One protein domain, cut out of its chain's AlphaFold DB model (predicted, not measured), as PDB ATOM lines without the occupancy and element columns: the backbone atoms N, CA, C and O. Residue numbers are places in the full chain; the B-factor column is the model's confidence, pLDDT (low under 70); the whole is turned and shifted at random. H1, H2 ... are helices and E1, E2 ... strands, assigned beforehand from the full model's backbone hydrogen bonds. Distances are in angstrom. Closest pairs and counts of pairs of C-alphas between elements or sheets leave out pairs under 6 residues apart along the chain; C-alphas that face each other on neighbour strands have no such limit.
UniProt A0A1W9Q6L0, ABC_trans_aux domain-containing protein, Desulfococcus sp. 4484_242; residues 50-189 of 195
ATOM      1  N   PRO A  50     -42.037 -30.464  15.185       95.44
ATOM      2  CA  PRO A  50     -41.796 -31.887  15.445       95.44
ATOM      3  C   PRO A  50     -40.376 -32.291  15.010       95.44
ATOM      4  O   PRO A  50     -40.171 -33.072  14.081       95.44
ATOM      5  N   VAL A  51     -39.375 -31.652  15.614       95.56
ATOM      6  CA  VAL A  51     -37.953 -31.859  15.330       95.56
ATOM      7  C   VAL A  51     -37.252 -32.190  16.636       95.56
ATOM      8  O   VAL A  51     -37.334 -31.429  17.600       95.56
ATOM      9  N   SER A  52     -36.536 -33.313  16.648       97.06
ATOM     10  CA  SER A  52     -35.556 -33.618  17.686       97.06
ATOM     11  C   SER A  52     -34.200 -33.035  17.293       97.06
ATOM     12  O   SER A  52     -33.740 -33.206  16.161       97.06
ATOM     13  N   LEU A  53     -33.580 -32.327  18.230       97.75
ATOM     14  CA  LEU A  53     -32.315 -31.634  18.053       97.75
ATOM     15  C   LEU A  53     -31.267 -32.221  18.997       97.75
ATOM     16  O   LEU A  53     -31.492 -32.295  20.205       97.75
ATOM     17  N   GLN A  54     -30.108 -32.590  18.469       98.00
ATOM     18  CA  GLN A  54     -28.917 -32.855  19.272       98.00
ATOM     19  C   GLN A  54     -28.025 -31.620  19.264       98.00
ATOM     20  O   GLN A  54     -27.793 -31.030  18.213       98.00
ATOM     21  N   VAL A  55     -27.549 -31.205  20.435       98.31
ATOM     22  CA  VAL A  55     -26.556 -30.131  20.539       98.31
ATOM     23  C   VAL A  55     -25.192 -30.770  20.721       98.31
ATOM     24  O   VAL A  55     -24.916 -31.344  21.779       98.31
ATOM     25  N   GLU A  56     -24.364 -30.666  19.686       97.88
ATOM     26  CA  GLU A  56     -23.028 -31.242  19.662       97.88
ATOM     27  C   GLU A  56     -22.055 -30.482  20.566       97.88
ATOM     28  O   GLU A  56     -22.297 -29.353  21.022       97.88
ATOM     29  N   ARG A  57     -20.919 -31.121  20.855       97.38
ATOM     30  CA  ARG A  57     -19.837 -30.459  21.581       97.38
ATOM     31  C   ARG A  57     -19.180 -29.420  20.677       97.38
ATOM     32  O   ARG A  57     -18.574 -29.763  19.665       97.38
ATOM     33  N   PHE A  58     -19.244 -28.157  21.083       98.25
ATOM     34  CA  PHE A  58     -18.622 -27.069  20.349       98.25
ATOM     35  C   PHE A  58     -17.105 -27.198  20.433       98.25
ATOM     36  O   PHE A  58     -16.522 -27.332  21.514       98.25
ATOM     37  N   SER A  59     -16.462 -27.138  19.272       98.50
ATOM     38  CA  SER A  59     -15.009 -27.015  19.201       98.50
ATOM     39  C   SER A  59     -14.570 -25.627  19.678       98.50
ATOM     40  O   SER A  59     -15.382 -24.715  19.819       98.50
ATOM     41  N   VAL A  60     -13.282 -25.445  19.966       98.69
ATOM     42  CA  VAL A  60     -12.757 -24.161  20.451       98.69
ATOM     43  C   VAL A  60     -11.463 -23.848  19.731       98.69
ATOM     44  O   VAL A  60     -10.575 -24.703  19.652       98.69
ATOM     45  N   ALA A  61     -11.328 -22.615  19.240       98.19
ATOM     46  CA  ALA A  61     -10.076 -22.165  18.655       98.19
ATOM     47  C   ALA A  61      -8.926 -22.337  19.676       98.19
ATOM     48  O   ALA A  61      -9.095 -21.987  20.850       98.19
ATOM     49  N   PRO A  62      -7.745 -22.851  19.274       97.31
ATOM     50  CA  PRO A  62      -6.731 -23.343  20.215       97.31
ATOM     51  C   PRO A  62      -6.317 -22.361  21.315       97.31
ATOM     52  O   PRO A  62      -6.075 -22.770  22.446       97.31
ATOM     53  N   ILE A  63      -6.276 -21.063  21.005       95.38
ATOM     54  CA  ILE A  63      -5.893 -20.014  21.958       95.38
ATOM     55  C   ILE A  63      -6.913 -19.806  23.086       95.38
ATOM     56  O   ILE A  63      -6.542 -19.374  24.173       95.38
ATOM     57  N   TYR A  64      -8.182 -20.134  22.840       97.38
ATOM     58  CA  TYR A  64      -9.269 -20.040  23.814       97.38
ATOM     59  C   TYR A  64      -9.619 -21.406  24.416       97.38
ATOM     60  O   TYR A  64     -10.435 -21.473  25.329       97.38
ATOM     61  N   ASN A  65      -8.996 -22.498  23.954       97.94
ATOM     62  CA  ASN A  65      -9.233 -23.851  24.457       97.94
ATOM     63  C   ASN A  65      -8.521 -24.087  25.804       97.94
ATOM     64  O   ASN A  65      -7.612 -24.905  25.945       97.94
ATOM     65  N   THR A  66      -8.906 -23.302  26.803       97.31
ATOM     66  CA  THR A  66      -8.346 -23.297  28.150       97.31
ATOM     67  C   THR A  66      -9.382 -22.769  29.130       97.31
ATOM     68  O   THR A  66     -10.229 -21.949  28.793       97.31
ATOM     69  N   ASN A  67      -9.277 -23.181  30.390       96.94
ATOM     70  CA  ASN A  67     -10.109 -22.625  31.455       96.94
ATOM     71  C   ASN A  67      -9.571 -21.278  31.954       96.94
ATOM     72  O   ASN A  67     -10.076 -20.738  32.928       96.94
ATOM     73  N   ARG A  68      -8.499 -20.735  31.378       95.56
ATOM     74  CA  ARG A  68      -7.986 -19.420  31.771       95.56
ATOM     75  C   ARG A  68      -8.722 -18.329  31.020       95.56
ATOM     76  O   ARG A  68      -9.044 -18.482  29.848       95.56
ATOM     77  N   ILE A  69      -8.975 -17.224  31.708       94.62
ATOM     78  CA  ILE A  69      -9.583 -16.063  31.071       94.62
ATOM     79  C   ILE A  69      -8.506 -15.402  30.213       94.62
ATOM     80  O   ILE A  69      -7.485 -14.949  30.740       94.62
ATOM     81  N   ILE A  70      -8.724 -15.394  28.898       95.31
ATOM     82  CA  ILE A  70      -7.842 -14.744  27.929       95.31
ATOM     83  C   ILE A  70      -8.200 -13.265  27.851       95.31
ATOM     84  O   ILE A  70      -9.377 -12.903  27.830       95.31
ATOM     85  N   TYR A  71      -7.183 -12.414  27.771       92.12
ATOM     86  CA  TYR A  71      -7.341 -10.990  27.518       92.12
ATOM     87  C   TYR A  71      -6.477 -10.529  26.340       92.12
ATOM     88  O   TYR A  71      -5.459 -11.138  25.996       92.12
ATOM     89  N   ARG A  72      -6.898  -9.435  25.705       91.19
ATOM     90  CA  ARG A  72      -6.262  -8.838  24.528       91.19
ATOM     91  C   ARG A  72      -5.982  -7.357  24.769       91.19
ATOM     92  O   ARG A  72      -6.914  -6.573  24.899       91.19
ATOM     93  N   GLU A  73      -4.708  -6.967  24.725       84.69
ATOM     94  CA  GLU A  73      -4.255  -5.564  24.878       84.69
ATOM     95  C   GLU A  73      -3.905  -4.882  23.551       84.69
ATOM     96  O   GLU A  73      -3.625  -3.688  23.491       84.69
ATOM     97  N   GLY A  74      -3.847  -5.645  22.463       85.12
ATOM     98  CA  GLY A  74      -3.469  -5.121  21.161       85.12
ATOM     99  C   GLY A  74      -3.796  -6.091  20.033       85.12
ATOM    100  O   GLY A  74      -4.310  -7.184  20.275       85.12
ATOM    101  N   PRO A  75      -3.507  -5.727  18.775       85.00
ATOM    102  CA  PRO A  75      -3.857  -6.551  17.616       85.00
ATOM    103  C   PRO A  75      -3.238  -7.955  17.631       85.00
ATOM    104  O   PRO A  75      -3.852  -8.907  17.152       85.00
ATOM    105  N   PHE A  76      -2.055  -8.095  18.235       87.12
ATOM    106  CA  PHE A  76      -1.256  -9.324  18.211       87.12
ATOM    107  C   PHE A  76      -0.951  -9.898  19.598       87.12
ATOM    108  O   PHE A  76      -0.249 -10.897  19.698       87.12
ATOM    109  N   LYS A  77      -1.481  -9.299  20.671       88.56
ATOM    110  CA  LYS A  77      -1.206  -9.723  22.049       88.56
ATOM    111  C   LYS A  77      -2.410 -10.430  22.645       88.56
ATOM    112  O   LYS A  77      -3.486  -9.839  22.713       88.56
ATOM    113  N   ARG A  78      -2.204 -11.674  23.067       92.38
ATOM    114  CA  ARG A  78      -3.132 -12.448  23.889       92.38
ATOM    115  C   ARG A  78      -2.343 -13.026  25.040       92.38
ATOM    116  O   ARG A  78      -1.245 -13.535  24.830       92.38
ATOM    117  N   ASP A  79      -2.897 -12.902  26.224       92.81
ATOM    118  CA  ASP A  79      -2.304 -13.414  27.446       92.81
ATOM    119  C   ASP A  79      -3.442 -13.803  28.401       92.81
ATOM    120  O   ASP A  79      -4.622 -13.627  28.088       92.81
ATOM    121  N   GLU A  80      -3.106 -14.401  29.533       92.88
ATOM    122  CA  GLU A  80      -4.044 -15.090  30.405       92.88
ATOM    123  C   GLU A  80      -3.968 -14.598  31.852       92.88
ATOM    124  O   GLU A  80      -2.908 -14.267  32.393       92.88
ATOM    125  N   TYR A  81      -5.109 -14.594  32.537       91.50
ATOM    126  CA  TYR A  81      -5.115 -14.404  33.981       91.50
ATOM    127  C   TYR A  81      -4.608 -15.670  34.701       91.50
ATOM    128  O   TYR A  81      -5.026 -16.799  34.426       91.50
ATOM    129  N   PHE A  82      -3.712 -15.495  35.682       89.62
ATOM    130  CA  PHE A  82      -3.167 -16.617  36.466       89.62
ATOM    131  C   PHE A  82      -4.127 -17.122  37.545       89.62
ATOM    132  O   PHE A  82      -4.258 -18.331  37.756       89.62
ATOM    133  N   TYR A  83      -4.797 -16.192  38.228       89.62
ATOM    134  CA  TYR A  83      -5.646 -16.484  39.384       89.62
ATOM    135  C   TYR A  83      -7.138 -16.430  39.078       89.62
ATOM    136  O   TYR A  83      -7.929 -16.736  39.960       89.62
ATOM    137  N   HIS A  84      -7.515 -16.106  37.845       90.06
ATOM    138  CA  HIS A  84      -8.905 -16.007  37.425       90.06
ATOM    139  C   HIS A  84      -9.156 -16.943  36.260       90.06
ATOM    140  O   HIS A  84      -8.487 -16.868  35.227       90.06
ATOM    141  N   LYS A  85     -10.078 -17.877  36.463       94.75
ATOM    142  CA  LYS A  85     -10.320 -18.976  35.535       94.75
ATOM    143  C   LYS A  85     -11.807 -19.150  35.302       94.75
ATOM    144  O   LYS A  85     -12.600 -18.999  36.221       94.75
ATOM    145  N   TRP A  86     -12.188 -19.541  34.100       96.50
ATOM    146  CA  TRP A  86     -13.478 -20.162  33.874       96.50
ATOM    147  C   TRP A  86     -13.568 -21.484  34.636       96.50
ATOM    148  O   TRP A  86     -12.586 -22.207  34.836       96.50
ATOM    149  N   ARG A  87     -14.768 -21.794  35.113       96.31
ATOM    150  CA  ARG A  87     -15.064 -23.028  35.833       96.31
ATOM    151  C   ARG A  87     -15.031 -24.231  34.892       96.31
ATOM    152  O   ARG A  87     -14.591 -25.297  35.315       96.31
ATOM    153  N   ALA A  88     -15.451 -24.022  33.648       96.88
ATOM    154  CA  ALA A  88     -15.460 -24.987  32.558       96.88
ATOM    155  C   ALA A  88     -14.727 -24.417  31.334       96.88
ATOM    156  O   ALA A  88     -14.452 -23.217  31.272       96.88
ATOM    157  N   ASN A  89     -14.411 -25.283  30.376       97.75
ATOM    158  CA  ASN A  89     -13.861 -24.871  29.091       97.75
ATOM    159  C   ASN A  89     -14.901 -24.036  28.307       97.75
ATOM    160  O   ASN A  89     -16.094 -24.328  28.423       97.75
ATOM    161  N   PRO A  90     -14.496 -23.033  27.502       97.56
ATOM    162  CA  PRO A  90     -15.436 -22.232  26.718       97.56
ATOM    163  C   PRO A  90     -16.366 -23.038  25.803       97.56
ATOM    164  O   PRO A  90     -17.543 -22.704  25.715       97.56
ATOM    165  N   GLY A  91     -15.879 -24.112  25.176       97.94
ATOM    166  CA  GLY A  91     -16.701 -24.977  24.324       97.94
ATOM    167  C   GLY A  91     -17.783 -25.695  25.120       97.94
ATOM    168  O   GLY A  91     -18.951 -25.656  24.747       97.94
ATOM    169  N   ASP A  92     -17.416 -26.256  26.275       97.31
ATOM    170  CA  ASP A  92     -18.360 -26.940  27.169       97.31
ATOM    171  C   ASP A  92     -19.422 -25.969  27.693       97.31
ATOM    172  O   ASP A  92     -20.611 -26.279  27.704       97.31
ATOM    173  N   MET A  93     -18.994 -24.761  28.071       96.56
ATOM    174  CA  MET A  93     -19.885 -23.707  28.533       96.56
ATOM    175  C   MET A  93     -20.887 -23.322  27.442       96.56
ATOM    176  O   MET A  93     -22.089 -23.348  27.688       96.56
ATOM    177  N   VAL A  94     -20.426 -23.014  26.228       96.62
ATOM    178  CA  VAL A  94     -21.316 -22.646  25.117       96.62
ATOM    179  C   VAL A  94     -22.274 -23.789  24.773       96.62
ATOM    180  O   VAL A  94     -23.475 -23.542  24.671       96.62
ATOM    181  N   THR A  95     -21.792 -25.034  24.687       97.88
ATOM    182  CA  THR A  95     -22.641 -26.218  24.468       97.88
ATOM    183  C   THR A  95     -23.728 -26.345  25.535       97.88
ATOM    184  O   THR A  95     -24.903 -26.515  25.202       97.88
ATOM    185  N   ASP A  96     -23.371 -26.251  26.817       96.69
ATOM    186  CA  ASP A  96     -24.322 -26.423  27.916       96.69
ATOM    187  C   ASP A  96     -25.379 -25.319  27.952       96.69
ATOM    188  O   ASP A  96     -26.572 -25.605  28.100       96.69
ATOM    189  N   PHE A  97     -24.955 -24.065  27.799       95.94
ATOM    190  CA  PHE A  97     -25.848 -22.914  27.827       95.94
ATOM    191  C   PHE A  97     -26.783 -22.884  26.614       95.94
ATOM    192  O   PHE A  97     -27.984 -22.676  26.782       95.94
ATOM    193  N   LEU A  98     -26.281 -23.192  25.416       95.94
ATOM    194  CA  LEU A  98     -27.103 -23.239  24.209       95.94
ATOM    195  C   LEU A  98     -28.117 -24.390  24.259       95.94
ATOM    196  O   LEU A  98     -29.296 -24.180  23.978       95.94
ATOM    197  N   ARG A  99     -27.703 -25.581  24.718       97.69
ATOM    198  CA  ARG A  99     -28.620 -26.710  24.950       97.69
ATOM    199  C   ARG A  99     -29.698 -26.357  25.968       97.69
ATOM    200  O   ARG A  99     -30.873 -26.648  25.744       97.69
ATOM    201  N   ARG A 100     -29.312 -25.743  27.094       96.94
ATOM    202  CA  ARG A 100     -30.245 -25.280  28.134       96.94
ATOM    203  C   ARG A 100     -31.277 -24.326  27.540       96.94
ATOM    204  O   ARG A 100     -32.465 -24.521  27.775       96.94
ATOM    205  N   ASP A 101     -30.823 -23.331  26.787       96.31
ATOM    206  CA  ASP A 101     -31.678 -22.274  26.249       96.31
ATOM    207  C   ASP A 101     -32.618 -22.802  25.157       96.31
ATOM    208  O   ASP A 101     -33.802 -22.476  25.157       96.31
ATOM    209  N   MET A 102     -32.135 -23.691  24.284       96.12
ATOM    210  CA  MET A 102     -32.974 -24.352  23.280       96.12
ATOM    211  C   MET A 102     -34.016 -25.268  23.912       96.12
ATOM    212  O   MET A 102     -35.173 -25.246  23.503       96.12
ATOM    213  N   ARG A 103     -33.646 -26.032  24.944       96.38
ATOM    214  CA  ARG A 103     -34.601 -26.864  25.682       96.38
ATOM    215  C   ARG A 103     -35.674 -26.012  26.354       96.38
ATOM    216  O   ARG A 103     -36.846 -26.321  26.232       96.38
ATOM    217  N   ASN A 104     -35.273 -24.933  27.021       96.19
ATOM    218  CA  ASN A 104     -36.191 -24.031  27.718       96.19
ATOM    219  C   ASN A 104     -37.051 -23.180  26.767       96.19
ATOM    220  O   ASN A 104     -37.945 -22.480  27.234       96.19
ATOM    221  N   SER A 105     -36.759 -23.182  25.462       95.69
ATOM    222  CA  SER A 105     -37.596 -22.502  24.470       95.69
ATOM    223  C   SER A 105     -38.900 -23.247  24.176       95.69
ATOM    224  O   SER A 105     -39.806 -22.648  23.606       95.69
ATOM    225  N   ASP A 106     -38.976 -24.541  24.517       93.94
ATOM    226  CA  ASP A 106     -40.097 -25.441  24.213       93.94
ATOM    227  C   ASP A 106     -40.471 -25.499  22.712       93.94
ATOM    228  O   ASP A 106     -41.576 -25.893  22.341       93.94
ATOM    229  N   LEU A 107     -39.543 -25.120  21.820       96.25
ATOM    230  CA  LEU A 107     -39.770 -25.103  20.370       96.25
ATOM    231  C   LEU A 107     -39.529 -26.449  19.687       96.25
ATOM    232  O   LEU A 107     -39.998 -26.648  18.570       96.25
ATOM    233  N   PHE A 108     -38.792 -27.356  20.319       96.56
ATOM    234  CA  PHE A 108     -38.386 -28.635  19.740       96.56
ATOM    235  C   PHE A 108     -39.061 -29.781  20.482       96.56
ATOM    236  O   PHE A 108     -39.248 -29.713  21.695       96.56
ATOM    237  N   GLU A 109     -39.367 -30.865  19.771       96.12
ATOM    238  CA  GLU A 109     -39.934 -32.079  20.371       96.12
ATOM    239  C   GLU A 109     -38.985 -32.690  21.412       96.12
ATOM    240  O   GLU A 109     -39.413 -33.171  22.460       96.12
ATOM    241  N   ALA A 110     -37.680 -32.633  21.137       96.81
ATOM    242  CA  ALA A 110     -36.639 -33.022  22.073       96.81
ATOM    243  C   ALA A 110     -35.355 -32.228  21.816       96.81
ATOM    244  O   ALA A 110     -34.985 -31.997  20.666       96.81
ATOM    245  N   VAL A 111     -34.644 -31.871  22.887       97.94
ATOM    246  CA  VAL A 111     -33.291 -31.300  22.828       97.94
ATOM    247  C   VAL A 111     -32.360 -32.194  23.640       97.94
ATOM    248  O   VAL A 111     -32.488 -32.282  24.864       97.94
ATOM    249  N   LEU A 112     -31.446 -32.880  22.958       97.81
ATOM    250  CA  LEU A 112     -30.595 -33.926  23.522       97.81
ATOM    251  C   LEU A 112     -29.122 -33.490  23.588       97.81
ATOM    252  O   LEU A 112     -28.672 -32.693  22.762       97.81
ATOM    253  N   PRO A 113     -28.358 -33.985  24.578       97.19
ATOM    254  CA  PRO A 113     -26.918 -33.769  24.638       97.19
ATOM    255  C   PRO A 113     -26.166 -34.601  23.583       97.19
ATOM    256  O   PRO A 113     -26.682 -35.593  23.065       97.19
ATOM    257  N   TYR A 114     -24.922 -34.209  23.300       94.69
ATOM    258  CA  TYR A 114     -24.035 -34.865  22.330       94.69
ATOM    259  C   TYR A 114     -23.712 -36.335  22.660       94.69
ATOM    260  O   TYR A 114     -23.375 -37.109  21.775       94.69
ATOM    261  N   ASP A 115     -23.824 -36.754  23.923       94.38
ATOM    262  CA  ASP A 115     -23.581 -38.135  24.366       94.38
ATOM    263  C   ASP A 115     -24.838 -39.026  24.318       94.38
ATOM    264  O   ASP A 115     -24.810 -40.190  24.728       94.38
ATOM    265  N   SER A 116     -25.946 -38.501  23.790       94.50
ATOM    266  CA  SER A 116     -27.159 -39.269  23.524       94.50
ATOM    267  C   SER A 116     -26.965 -40.243  22.360       94.50
ATOM    268  O   SER A 116     -26.545 -39.862  21.273       94.50
ATOM    269  N   ASN A 117     -27.378 -41.498  22.554       91.44
ATOM    270  CA  ASN A 117     -27.393 -42.526  21.501       91.44
ATOM    271  C   ASN A 117     -28.719 -42.574  20.716       91.44
ATOM    272  O   ASN A 117     -28.975 -43.518  19.965       91.44
ATOM    273  N   VAL A 118     -29.605 -41.601  20.929       92.50
ATOM    274  CA  VAL A 118     -30.899 -41.524  20.242       92.50
ATOM    275  C   VAL A 118     -30.706 -40.883  18.874       92.50
ATOM    276  O   VAL A 118     -30.082 -39.833  18.759       92.50
ATOM    277  N   ARG A 119     -31.287 -41.484  17.832       91.44
ATOM    278  CA  ARG A 119     -31.329 -40.871  16.501       91.44
ATOM    279  C   ARG A 119     -32.202 -39.615  16.548       91.44
ATOM    280  O   ARG A 119     -33.381 -39.710  16.881       91.44
ATOM    281  N   VAL A 120     -31.629 -38.475  16.177       95.31
ATOM    282  CA  VAL A 120     -32.327 -37.184  16.105       95.31
ATOM    283  C   VAL A 120     -32.522 -36.718  14.664       95.31
ATOM    284  O   VAL A 120     -31.819 -37.174  13.762       95.31
ATOM    285  N   SER A 121     -33.455 -35.790  14.457       95.88
ATOM    286  CA  SER A 121     -33.741 -35.192  13.150       95.88
ATOM    287  C   SER A 121     -32.643 -34.226  12.696       95.88
ATOM    288  O   SER A 121     -32.268 -34.234  11.522       95.88
ATOM    289  N   CYS A 122     -32.122 -33.410  13.615       96.50
ATOM    290  CA  CYS A 122     -31.097 -32.409  13.329       96.50
ATOM    291  C   CYS A 122     -29.992 -32.393  14.390       96.50
ATOM    292  O   CYS A 122     -30.247 -32.694  15.558       96.50
ATOM    293  N   ALA A 123     -28.797 -31.959  13.995       96.88
ATOM    294  CA  ALA A 123     -27.686 -31.667  14.895       96.88
ATOM    295  C   ALA A 123     -27.312 -30.182  14.817       96.88
ATOM    296  O   ALA A 123     -27.306 -29.587  13.739       96.88
ATOM    297  N   LEU A 124     -27.025 -29.573  15.964       97.69
ATOM    298  CA  LEU A 124     -26.449 -28.240  16.060       97.69
ATOM    299  C   LEU A 124     -24.965 -28.370  16.386       97.69
ATOM    300  O   LEU A 124     -24.608 -28.773  17.493       97.69
ATOM    301  N   GLU A 125     -24.128 -27.985  15.434       97.00
ATOM    302  CA  GLU A 125     -22.672 -28.057  15.512       97.00
ATOM    303  C   GLU A 125     -22.055 -26.660  15.503       97.00
ATOM    304  O   GLU A 125     -22.710 -25.675  15.147       97.00
ATOM    305  N   GLY A 126     -20.781 -26.553  15.885       97.44
ATOM    306  CA  GLY A 126     -20.104 -25.267  15.831       97.44
ATOM    307  C   GLY A 126     -18.743 -25.175  16.505       97.44
ATOM    308  O   GLY A 126     -18.135 -26.161  16.946       97.44
ATOM    309  N   SER A 127     -18.267 -23.936  16.578       98.38
ATOM    310  CA  SER A 127     -16.993 -23.564  17.181       98.38
ATOM    311  C   SER A 127     -17.106 -22.278  17.991       98.38
ATOM    312  O   SER A 127     -17.837 -21.352  17.644       98.38
ATOM    313  N   VAL A 128     -16.358 -22.216  19.088       98.38
ATOM    314  CA  VAL A 128     -16.063 -20.981  19.811       98.38
ATOM    315  C   VAL A 128     -14.798 -20.383  19.207       98.38
ATOM    316  O   VAL A 128     -13.688 -20.879  19.433       98.38
ATOM    317  N   ASP A 129     -14.979 -19.314  18.440       97.75
ATOM    318  CA  ASP A 129     -13.919 -18.683  17.657       97.75
ATOM    319  C   ASP A 129     -13.221 -17.568  18.436       97.75
ATOM    320  O   ASP A 129     -12.013 -17.389  18.292       97.75
ATOM    321  N   GLU A 130     -13.948 -16.853  19.304       95.94
ATOM    322  CA  GLU A 130     -13.385 -15.904  20.270       95.94
ATOM    323  C   GLU A 130     -14.075 -16.006  21.630       95.94
ATOM    324  O   GLU A 130     -15.299 -16.061  21.706       95.94
ATOM    325  N   PHE A 131     -13.281 -15.984  22.705       95.06
ATOM    326  CA  PHE A 131     -13.763 -15.931  24.087       95.06
ATOM    327  C   PHE A 131     -12.766 -15.131  24.942       95.06
ATOM    328  O   PHE A 131     -11.846 -15.690  25.544       95.06
ATOM    329  N   VAL A 132     -12.871 -13.799  24.914       93.38
ATOM    330  CA  VAL A 132     -11.779 -12.906  25.349       93.38
ATOM    331  C   VAL A 132     -12.268 -11.606  25.991       93.38
ATOM    332  O   VAL A 132     -13.244 -11.009  25.544       93.38
ATOM    333  N   GLU A 133     -11.544 -11.127  27.006       91.56
ATOM    334  CA  GLU A 133     -11.629  -9.740  27.485       91.56
ATOM    335  C   GLU A 133     -10.767  -8.843  26.580       91.56
ATOM    336  O   GLU A 133      -9.540  -8.949  26.550       91.56
ATOM    337  N   TRP A 134     -11.381  -7.947  25.818       89.25
ATOM    338  CA  TRP A 134     -10.676  -6.969  25.000       89.25
ATOM    339  C   TRP A 134     -10.515  -5.644  25.749       89.25
ATOM    340  O   TRP A 134     -11.493  -4.956  26.041       89.25
ATOM    341  N   ASP A 135      -9.264  -5.259  26.009       83.31
ATOM    342  CA  ASP A 135      -8.914  -3.932  26.509       83.31
ATOM    343  C   ASP A 135      -8.885  -2.921  25.352       83.31
ATOM    344  O   ASP A 135      -7.899  -2.789  24.621       83.31
ATOM    345  N   GLY A 136     -10.022  -2.256  25.136       77.69
ATOM    346  CA  GLY A 136     -10.200  -1.236  24.110       77.69
ATOM    347  C   GLY A 136     -10.061   0.193  24.654       77.69
ATOM    348  O   GLY A 136     -10.035   0.414  25.867       77.69
ATOM    349  N   PRO A 137     -10.018   1.212  23.776       73.69
ATOM    350  CA  PRO A 137      -9.940   2.615  24.194       73.69
ATOM    351  C   PRO A 137     -11.100   3.039  25.110       73.69
ATOM    352  O   PRO A 137     -10.884   3.748  26.086       73.69
ATOM    353  N   GLU A 138     -12.308   2.550  24.827       74.25
ATOM    354  CA  GLU A 138     -13.553   2.925  25.519       74.25
ATOM    355  C   GLU A 138     -13.798   2.173  26.832       74.25
ATOM    356  O   GLU A 138     -14.698   2.523  27.591       74.25
ATOM    357  N   GLY A 139     -13.039   1.110  27.100       77.19
ATOM    358  CA  GLY A 139     -13.342   0.214  28.205       77.19
ATOM    359  C   GLY A 139     -12.885  -1.210  27.956       77.19
ATOM    360  O   GLY A 139     -12.319  -1.532  26.906       77.19
ATOM    361  N   TRP A 140     -13.164  -2.065  28.930       81.50
ATOM    362  CA  TRP A 140     -13.026  -3.504  28.756       81.50
ATOM    363  C   TRP A 140     -14.298  -4.062  28.147       81.50
ATOM    364  O   TRP A 140     -15.401  -3.656  28.511       81.50
ATOM    365  N   LYS A 141     -14.124  -4.957  27.178       85.88
ATOM    366  CA  LYS A 141     -15.205  -5.544  26.397       85.88
ATOM    367  C   LYS A 141     -15.105  -7.058  26.463       85.88
ATOM    368  O   LYS A 141     -14.095  -7.609  26.039       85.88
ATOM    369  N   ALA A 142     -16.141  -7.738  26.938       88.62
ATOM    370  CA  ALA A 142     -16.235  -9.183  26.757       88.62
ATOM    371  C   ALA A 142     -16.616  -9.482  25.299       88.62
ATOM    372  O   ALA A 142     -17.594  -8.933  24.793       88.62
ATOM    373  N   VAL A 143     -15.840 -10.323  24.617       91.81
ATOM    374  CA  VAL A 143     -16.091 -10.728  23.229       91.81
ATOM    375  C   VAL A 143     -16.319 -12.231  23.187       91.81
ATOM    376  O   VAL A 143     -15.440 -13.006  23.568       91.81
ATOM    377  N   LEU A 144     -17.497 -12.610  22.689       93.75
ATOM    378  CA  LEU A 144     -17.854 -13.978  22.338       93.75
ATOM    379  C   LEU A 144     -18.200 -14.027  20.850       93.75
ATOM    380  O   LEU A 144     -19.131 -13.347  20.409       93.75
ATOM    381  N   THR A 145     -17.459 -14.845  20.111       96.75
ATOM    382  CA  THR A 145     -17.732 -15.164  18.709       96.75
ATOM    383  C   THR A 145     -17.920 -16.669  18.600       96.75
ATOM    384  O   THR A 145     -17.043 -17.432  19.013       96.75
ATOM    385  N   VAL A 146     -19.073 -17.087  18.084       97.19
ATOM    386  CA  VAL A 146     -19.455 -18.492  17.938       97.19
ATOM    387  C   VAL A 146     -19.960 -18.718  16.524       97.19
ATOM    388  O   VAL A 146     -20.912 -18.063  16.102       97.19
ATOM    389  N   THR A 147     -19.382 -19.677  15.814       97.94
ATOM    390  CA  THR A 147     -19.955 -20.179  14.564       97.94
ATOM    391  C   THR A 147     -20.889 -21.338  14.875       97.94
ATOM    392  O   THR A 147     -20.517 -22.255  15.606       97.94
ATOM    393  N   VAL A 148     -22.102 -21.302  14.323       97.50
ATOM    394  CA  VAL A 148     -23.112 -22.359  14.458       97.50
ATOM    395  C   VAL A 148     -23.522 -22.881  13.089       97.50
ATOM    396  O   VAL A 148     -23.672 -22.102  12.146       97.50
ATOM    397  N   ALA A 149     -23.757 -24.185  12.991       97.06
ATOM    398  CA  ALA A 149     -24.353 -24.834  11.834       97.06
ATOM    399  C   ALA A 149     -25.479 -25.773  12.281       97.06
ATOM    400  O   ALA A 149     -25.338 -26.508  13.257       97.06
ATOM    401  N   LEU A 150     -26.604 -25.736  11.569       97.06
ATOM    402  CA  LEU A 150     -27.697 -26.685  11.734       97.06
ATOM    403  C   LEU A 150     -27.617 -27.719  10.617       97.06
ATOM    404  O   LEU A 150     -27.697 -27.373   9.437       97.06
ATOM    405  N   MET A 151     -27.506 -28.979  11.011       96.56
ATOM    406  CA  MET A 151     -27.318 -30.118  10.129       96.56
ATOM    407  C   MET A 151     -28.567 -31.004  10.125       96.56
ATOM    408  O   MET A 151     -29.158 -31.261  11.175       96.56
ATOM    409  N   SER A 152     -28.979 -31.483   8.953       95.94
ATOM    410  CA  SER A 152     -30.018 -32.502   8.794       95.94
ATOM    411  C   SER A 152     -29.399 -33.895   8.863       95.94
ATOM    412  O   SER A 152     -28.602 -34.260   8.001       95.94
ATOM    413  N   ASN A 153     -29.825 -34.706   9.831       92.94
ATOM    414  CA  ASN A 153     -29.337 -36.083   9.981       92.94
ATOM    415  C   ASN A 153     -30.096 -37.088   9.100       92.94
ATOM    416  O   ASN A 153     -29.687 -38.243   8.972       92.94
ATOM    417  N   ASN A 154     -31.209 -36.660   8.498       88.94
ATOM    418  CA  ASN A 154     -32.052 -37.495   7.642       88.94
ATOM    419  C   ASN A 154     -31.779 -37.285   6.142       88.94
ATOM    420  O   ASN A 154     -32.390 -37.964   5.319       88.94
ATOM    421  N   GLU A 155     -30.889 -36.358   5.779       92.25
ATOM    422  CA  GLU A 155     -30.548 -36.053   4.389       92.25
ATOM    423  C   GLU A 155     -29.331 -36.885   3.928       92.25
ATOM    424  O   GLU A 155     -28.231 -36.708   4.462       92.25
ATOM    425  N   PRO A 156     -29.488 -37.808   2.959       88.00
ATOM    426  CA  PRO A 156     -28.377 -38.617   2.458       88.00
ATOM    427  C   PRO A 156     -27.386 -37.832   1.586       88.00
ATOM    428  O   PRO A 156     -26.224 -38.228   1.495       88.00
ATOM    429  N   ASP A 157     -27.816 -36.748   0.933       89.94
ATOM    430  CA  ASP A 157     -26.927 -35.903   0.138       89.94
ATOM    431  C   ASP A 157     -26.147 -34.943   1.047       89.94
ATOM    432  O   ASP A 157     -26.685 -33.960   1.554       89.94
ATOM    433  N   VAL A 158     -24.846 -35.200   1.214       85.44
ATOM    434  CA  VAL A 158     -23.935 -34.390   2.044       85.44
ATOM    435  C   VAL A 158     -23.992 -32.901   1.690       85.44
ATOM    436  O   VAL A 158     -23.904 -32.054   2.575       85.44
ATOM    437  N   SER A 159     -24.204 -32.556   0.414       87.19
ATOM    438  CA  SER A 159     -24.283 -31.155  -0.019       87.19
ATOM    439  C   SER A 159     -25.530 -30.420   0.490       87.19
ATOM    440  O   SER A 159     -25.569 -29.190   0.470       87.19
ATOM    441  N   ARG A 160     -26.537 -31.161   0.967       90.81
ATOM    442  CA  ARG A 160     -27.823 -30.653   1.467       90.81
ATOM    443  C   ARG A 160     -28.003 -30.834   2.970       90.81
ATOM    444  O   ARG A 160     -29.025 -30.422   3.513       90.81
ATOM    445  N   GLN A 161     -27.026 -31.430   3.649       93.38
ATOM    446  CA  GLN A 161     -27.095 -31.626   5.094       93.38
ATOM    447  C   GLN A 161     -27.016 -30.301   5.854       93.38
ATOM    448  O   GLN A 161     -27.657 -30.175   6.889       93.38
ATOM    449  N   VAL A 162     -26.295 -29.300   5.342       95.06
ATOM    450  CA  VAL A 162     -26.226 -27.972   5.969       95.06
ATOM    451  C   VAL A 162     -27.526 -27.213   5.698       95.06
ATOM    452  O   VAL A 162     -27.748 -26.708   4.599       95.06
ATOM    453  N   LEU A 163     -28.385 -27.108   6.711       94.88
ATOM    454  CA  LEU A 163     -29.637 -26.350   6.638       94.88
ATOM    455  C   LEU A 163     -29.411 -24.853   6.865       94.88
ATOM    456  O   LEU A 163     -30.117 -24.013   6.309       94.88
ATOM    457  N   PHE A 164     -28.446 -24.520   7.720       94.50
ATOM    458  CA  PHE A 164     -28.130 -23.152   8.107       94.50
ATOM    459  C   PHE A 164     -26.713 -23.088   8.667       94.50
ATOM    460  O   PHE A 164     -26.289 -24.006   9.362       94.50
ATOM    461  N   GLN A 165     -26.007 -21.988   8.420       95.00
ATOM    462  CA  GLN A 165     -24.735 -21.690   9.068       95.00
ATOM    463  C   GLN A 165     -24.609 -20.184   9.285       95.00
ATOM    464  O   GLN A 165     -24.931 -19.402   8.387       95.00
ATOM    465  N   ASN A 166     -24.154 -19.771  10.468       94.94
ATOM    466  CA  ASN A 166     -23.968 -18.360  10.789       94.94
ATOM    467  C   ASN A 166     -22.881 -18.140  11.846       94.94
ATOM    468  O   ASN A 166     -22.673 -18.979  12.722       94.94
ATOM    469  N   GLU A 167     -22.231 -16.982  11.784       95.19
ATOM    470  CA  GLU A 167     -21.328 -16.480  12.818       95.19
ATOM    471  C   GLU A 167     -22.112 -15.529  13.731       95.19
ATOM    472  O   GLU A 167     -22.579 -14.464  13.319       95.19
ATOM    473  N   LEU A 168     -22.264 -15.912  14.995       91.00
ATOM    474  CA  LEU A 168     -22.846 -15.074  16.028       91.00
ATOM    475  C   LEU A 168     -21.730 -14.386  16.809       91.00
ATOM    476  O   LEU A 168     -21.015 -15.010  17.595       91.00
ATOM    477  N   ARG A 169     -21.640 -13.067  16.655       90.56
ATOM    478  CA  ARG A 169     -20.835 -12.211  17.526       90.56
ATOM    479  C   ARG A 169     -21.750 -11.510  18.515       90.56
ATOM    480  O   ARG A 169     -22.582 -10.694  18.117       90.56
ATOM    481  N   LEU A 170     -21.594 -11.808  19.803       78.88
ATOM    482  CA  LEU A 170     -22.348 -11.086  20.821       78.88
ATOM    483  C   LEU A 170     -21.854  -9.634  20.917       78.88
ATOM    484  O   LEU A 170     -20.642  -9.395  20.828       78.88
ATOM    485  N   PRO A 171     -22.764  -8.656  21.104       70.06
ATOM    486  CA  PRO A 171     -22.372  -7.278  21.346       70.06
ATOM    487  C   PRO A 171     -21.443  -7.210  22.560       70.06
ATOM    488  O   PRO A 171     -21.702  -7.883  23.561       70.06
ATOM    489  N   PRO A 172     -20.376  -6.400  22.504       67.62
ATOM    490  CA  PRO A 172     -19.472  -6.282  23.629       67.62
ATOM    491  C   PRO A 172     -20.211  -5.716  24.840       67.62
ATOM    492  O   PRO A 172     -20.754  -4.612  24.781       67.62
ATOM    493  N   LEU A 173     -20.184  -6.447  25.953       67.06
ATOM    494  CA  LEU A 173     -20.536  -5.880  27.251       67.06
ATOM    495  C   LEU A 173     -19.398  -4.942  27.649       67.06
ATOM    496  O   LEU A 173     -18.266  -5.392  27.824       67.06
ATOM    497  N   ILE A 174     -19.677  -3.638  27.701       64.50
ATOM    498  CA  ILE A 174     -18.676  -2.616  28.013       64.50
ATOM    499  C   ILE A 174     -18.707  -2.352  29.515       64.50
ATOM    500  O   ILE A 174     -19.692  -1.832  30.037       64.50
ATOM    501  N   SER A 175     -17.606  -2.660  30.195       64.06
ATOM    502  CA  SER A 175     -17.343  -2.143  31.536       64.06
ATOM    503  C   SER A 175     -16.498  -0.875  31.422       64.06
ATOM    504  O   SER A 175     -15.442  -0.863  30.776       64.06
ATOM    505  N   HIS A 176     -16.978   0.223  32.011       59.00
ATOM    506  CA  HIS A 176     -16.264   1.496  31.995       59.00
ATOM    507  C   HIS A 176     -14.990   1.402  32.847       59.00
ATOM    508  O   HIS A 176     -15.019   1.006  34.009       59.00
ATOM    509  N   LYS A 177     -13.851   1.821  32.279       57.38
ATOM    510  CA  LYS A 177     -12.531   1.778  32.942       57.38
ATOM    511  C   LYS A 177     -12.467   2.533  34.271       57.38
ATOM    512  O   LYS A 177     -11.614   2.224  35.094       57.38
ATOM    513  N   GLU A 178     -13.340   3.514  34.472       57.25
ATOM    514  CA  GLU A 178     -13.362   4.351  35.672       57.25
ATOM    515  C   GLU A 178     -13.909   3.612  36.905       57.25
ATOM    516  O   GLU A 178     -13.491   3.890  38.026       57.25
ATOM    517  N   THR A 179     -14.782   2.619  36.713       56.16
ATOM    518  CA  THR A 179     -15.378   1.830  37.803       56.16
ATOM    519  C   THR A 179     -14.674   0.495  38.045       56.16
ATOM    520  O   THR A 179     -14.876  -0.124  39.090       56.16
ATOM    521  N   ALA A 180     -13.827   0.047  37.115       61.41
ATOM    522  CA  ALA A 180     -13.230  -1.279  37.150       61.41
ATOM    523  C   ALA A 180     -11.754  -1.247  37.629       61.41
ATOM    524  O   ALA A 180     -10.936  -0.488  37.101       61.41
ATOM    525  N   PRO A 181     -11.356  -2.075  38.619       63.69
ATOM    526  CA  PRO A 181     -10.000  -2.069  39.167       63.69
ATOM    527  C   PRO A 181      -8.981  -2.511  38.117       63.69
ATOM    528  O   PRO A 181      -9.136  -3.574  37.520       63.69
ATOM    529  N   SER A 182      -7.915  -1.725  37.906       71.31
ATOM    530  CA  SER A 182      -6.926  -1.936  36.832       71.31
ATOM    531  C   SER A 182      -6.449  -3.392  36.715       71.31
ATOM    532  O   SER A 182      -6.295  -4.089  37.719       71.31
ATOM    533  N   ARG A 183      -6.140  -3.874  35.505       75.50
ATOM    534  CA  ARG A 183      -5.687  -5.264  35.283       75.50
ATOM    535  C   ARG A 183      -4.525  -5.677  36.192       75.50
ATOM    536  O   ARG A 183      -4.551  -6.752  36.786       75.50
ATOM    537  N   GLN A 184      -3.529  -4.803  36.363       72.81
ATOM    538  CA  GLN A 184      -2.400  -5.058  37.267       72.81
ATOM    539  C   GLN A 184      -2.850  -5.239  38.719       72.81
ATOM    540  O   GLN A 184      -2.296  -6.077  39.430       72.81
ATOM    541  N   SER A 185      -3.865  -4.490  39.158       70.44
ATOM    542  CA  SER A 185      -4.473  -4.697  40.471       70.44
ATOM    543  C   SER A 185      -5.230  -6.028  40.539       70.44
ATOM    544  O   SER A 185      -5.042  -6.748  41.513       70.44
ATOM    545  N   ARG A 186      -5.961  -6.438  39.488       73.44
ATOM    546  CA  ARG A 186      -6.670  -7.736  39.415       73.44
ATOM    547  C   ARG A 186      -5.730  -8.944  39.402       73.44
ATOM    548  O   ARG A 186      -6.058  -9.992  39.951       73.44
ATOM    549  N   GLN A 187      -4.540  -8.802  38.819       72.00
ATOM    550  CA  GLN A 187      -3.538  -9.872  38.766       72.00
ATOM    551  C   GLN A 187      -2.717  -9.980  40.058       72.00
ATOM    552  O   GLN A 187      -2.274 -11.072  40.415       72.00
ATOM    553  N   LYS A 188      -2.542  -8.864  40.781       71.12
ATOM    554  CA  LYS A 188      -1.883  -8.817  42.098       71.12
ATOM    555  C   LYS A 188      -2.835  -9.110  43.260       71.12
ATOM    556  O   LYS A 188      -2.385  -9.608  44.286       71.12
ATOM    557  N   ASN A 189      -4.124  -8.815  43.103       69.00
ATOM    558  CA  ASN A 189      -5.172  -9.069  44.080       69.00
ATOM    559  C   ASN A 189      -6.226 -10.011  43.477       69.00
ATOM    560  O   ASN A 189      -7.177  -9.542  42.850       69.00
TER     561      ASN A 189
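AT A GLANCE: This is residues 50 to 189 of the 195 residues of the protein "ABC_trans_aux domain-containing protein" of Desulfococcus sp. 4484_242 (UniProt A0A1W9Q6L0). A long, twisted sheet has as its backbone the hairpin of two long strands, E5 and E6, and it curls round the helix H1 at the part made by E5, E4 and E1. Shorter strands line both long sides of the hairpin, E1 with E4 toward one end and E2 with E3 toward the other along E5, and E7 followed by E8 along E6, while the small helix H2 sits by E3 at the far end. The printed part has 140 residues with two named helices and eight named strands, in the order E1 E2 E3 H1 E4 E5 E6 E7 E8 H2, and its class is mixed, helices and strands. The sheet is branched, with parallel and antiparallel neighbours. The whole is loose, with a radius of gyration of the C-alphas of 18.0 A, and it is a rod spanning 54 by 26 by 24 A.

IN THESE COORDINATES: E1, residues 50 to 55, begins at C-alpha 50, at (-41.796, -31.887, 15.445), and is 16.2 A long from first to last C-alpha. Residues 56 to 67 hold no named element. E2 is residues 68 to 72, and E3 is residues 79 to 86 and bends by 106 degrees at residue 83. H1, residues 90 to 104, is 20.9 A long. E4 is residues 108 to 113. E5, residues 122 to 136, is 39.0 A long and ends at C-alpha 136, at (-10.200, -1.236, 24.110). E6, residues 139 to 152, is 41.5 A long, and E7, residues 162 to 169, is 20.3 A long. E8 is residues 173 to 175. H2, residues 183 to 188, ends at C-alpha 188, at (-1.883, -8.817, 42.098).

HOW THE PARTS SIT: E5 and E6 form an antiparallel hairpin, their directions 168 degrees apart, with N 134 and O 141 at 2.7 A and N 149 and O 125 at 2.8 A, both within hydrogen-bond range. E5, E6 and E7 make a meander, each strand the antiparallel neighbour of the one before; N 150 and O 164 are 2.8 A apart. E7, beside residues 144 to 151 of E6, and E8, beside residues 139 to 142, lie on one side of E6, and E5 lies on the other side. E8 is antiparallel to E6, with N 175 and O 140 at 2.9 A. On one side of E5 lie E1, beside residues 122 to 124, and E2, beside residues 132 to 135. Both are parallel to E5, with N 124 and O 54 at 2.8 A and N 72 and O 133 at 2.8 A. Between these two places, residues 59 to 60 pair in parallel with residues 127 to 128 of E5. E4 is an edge strand parallel to E1, with N 53 and O 110 at 2.8 A. E3 is an edge strand that forms a hairpin with E2, with N 71 and O 79 at 2.9 A. H1 is on the sheet, which curls round it. Its closest C-alphas to E4 are those of Arg 103 and Val 111, 5.4 A apart, and to E5 those of Gly 91 and Val 128, 6.1 A apart. H2 is on the sheet at a height of 7.7 A over it; it lies over none of the strands, but only just, as 2 of its 6 C-alphas fall on E3. The closest C-alphas of E3 and H2 are those of Tyr 81 and Gln 187, 6.8 A apart. H1 and H2 are apart. In both helices every O i to N i+4 pair is within hydrogen-bond range.

THE WHOLE: The two C-alphas farthest apart are those of Pro 156 and Glu 178, at 56.3 A. The printed part has no cut. The link from E1 to E2, with 12 residues, is long. The mean pLDDT of the printed part is 90.0; residues 172 to 181, which include E8, and residue 189 are under 70.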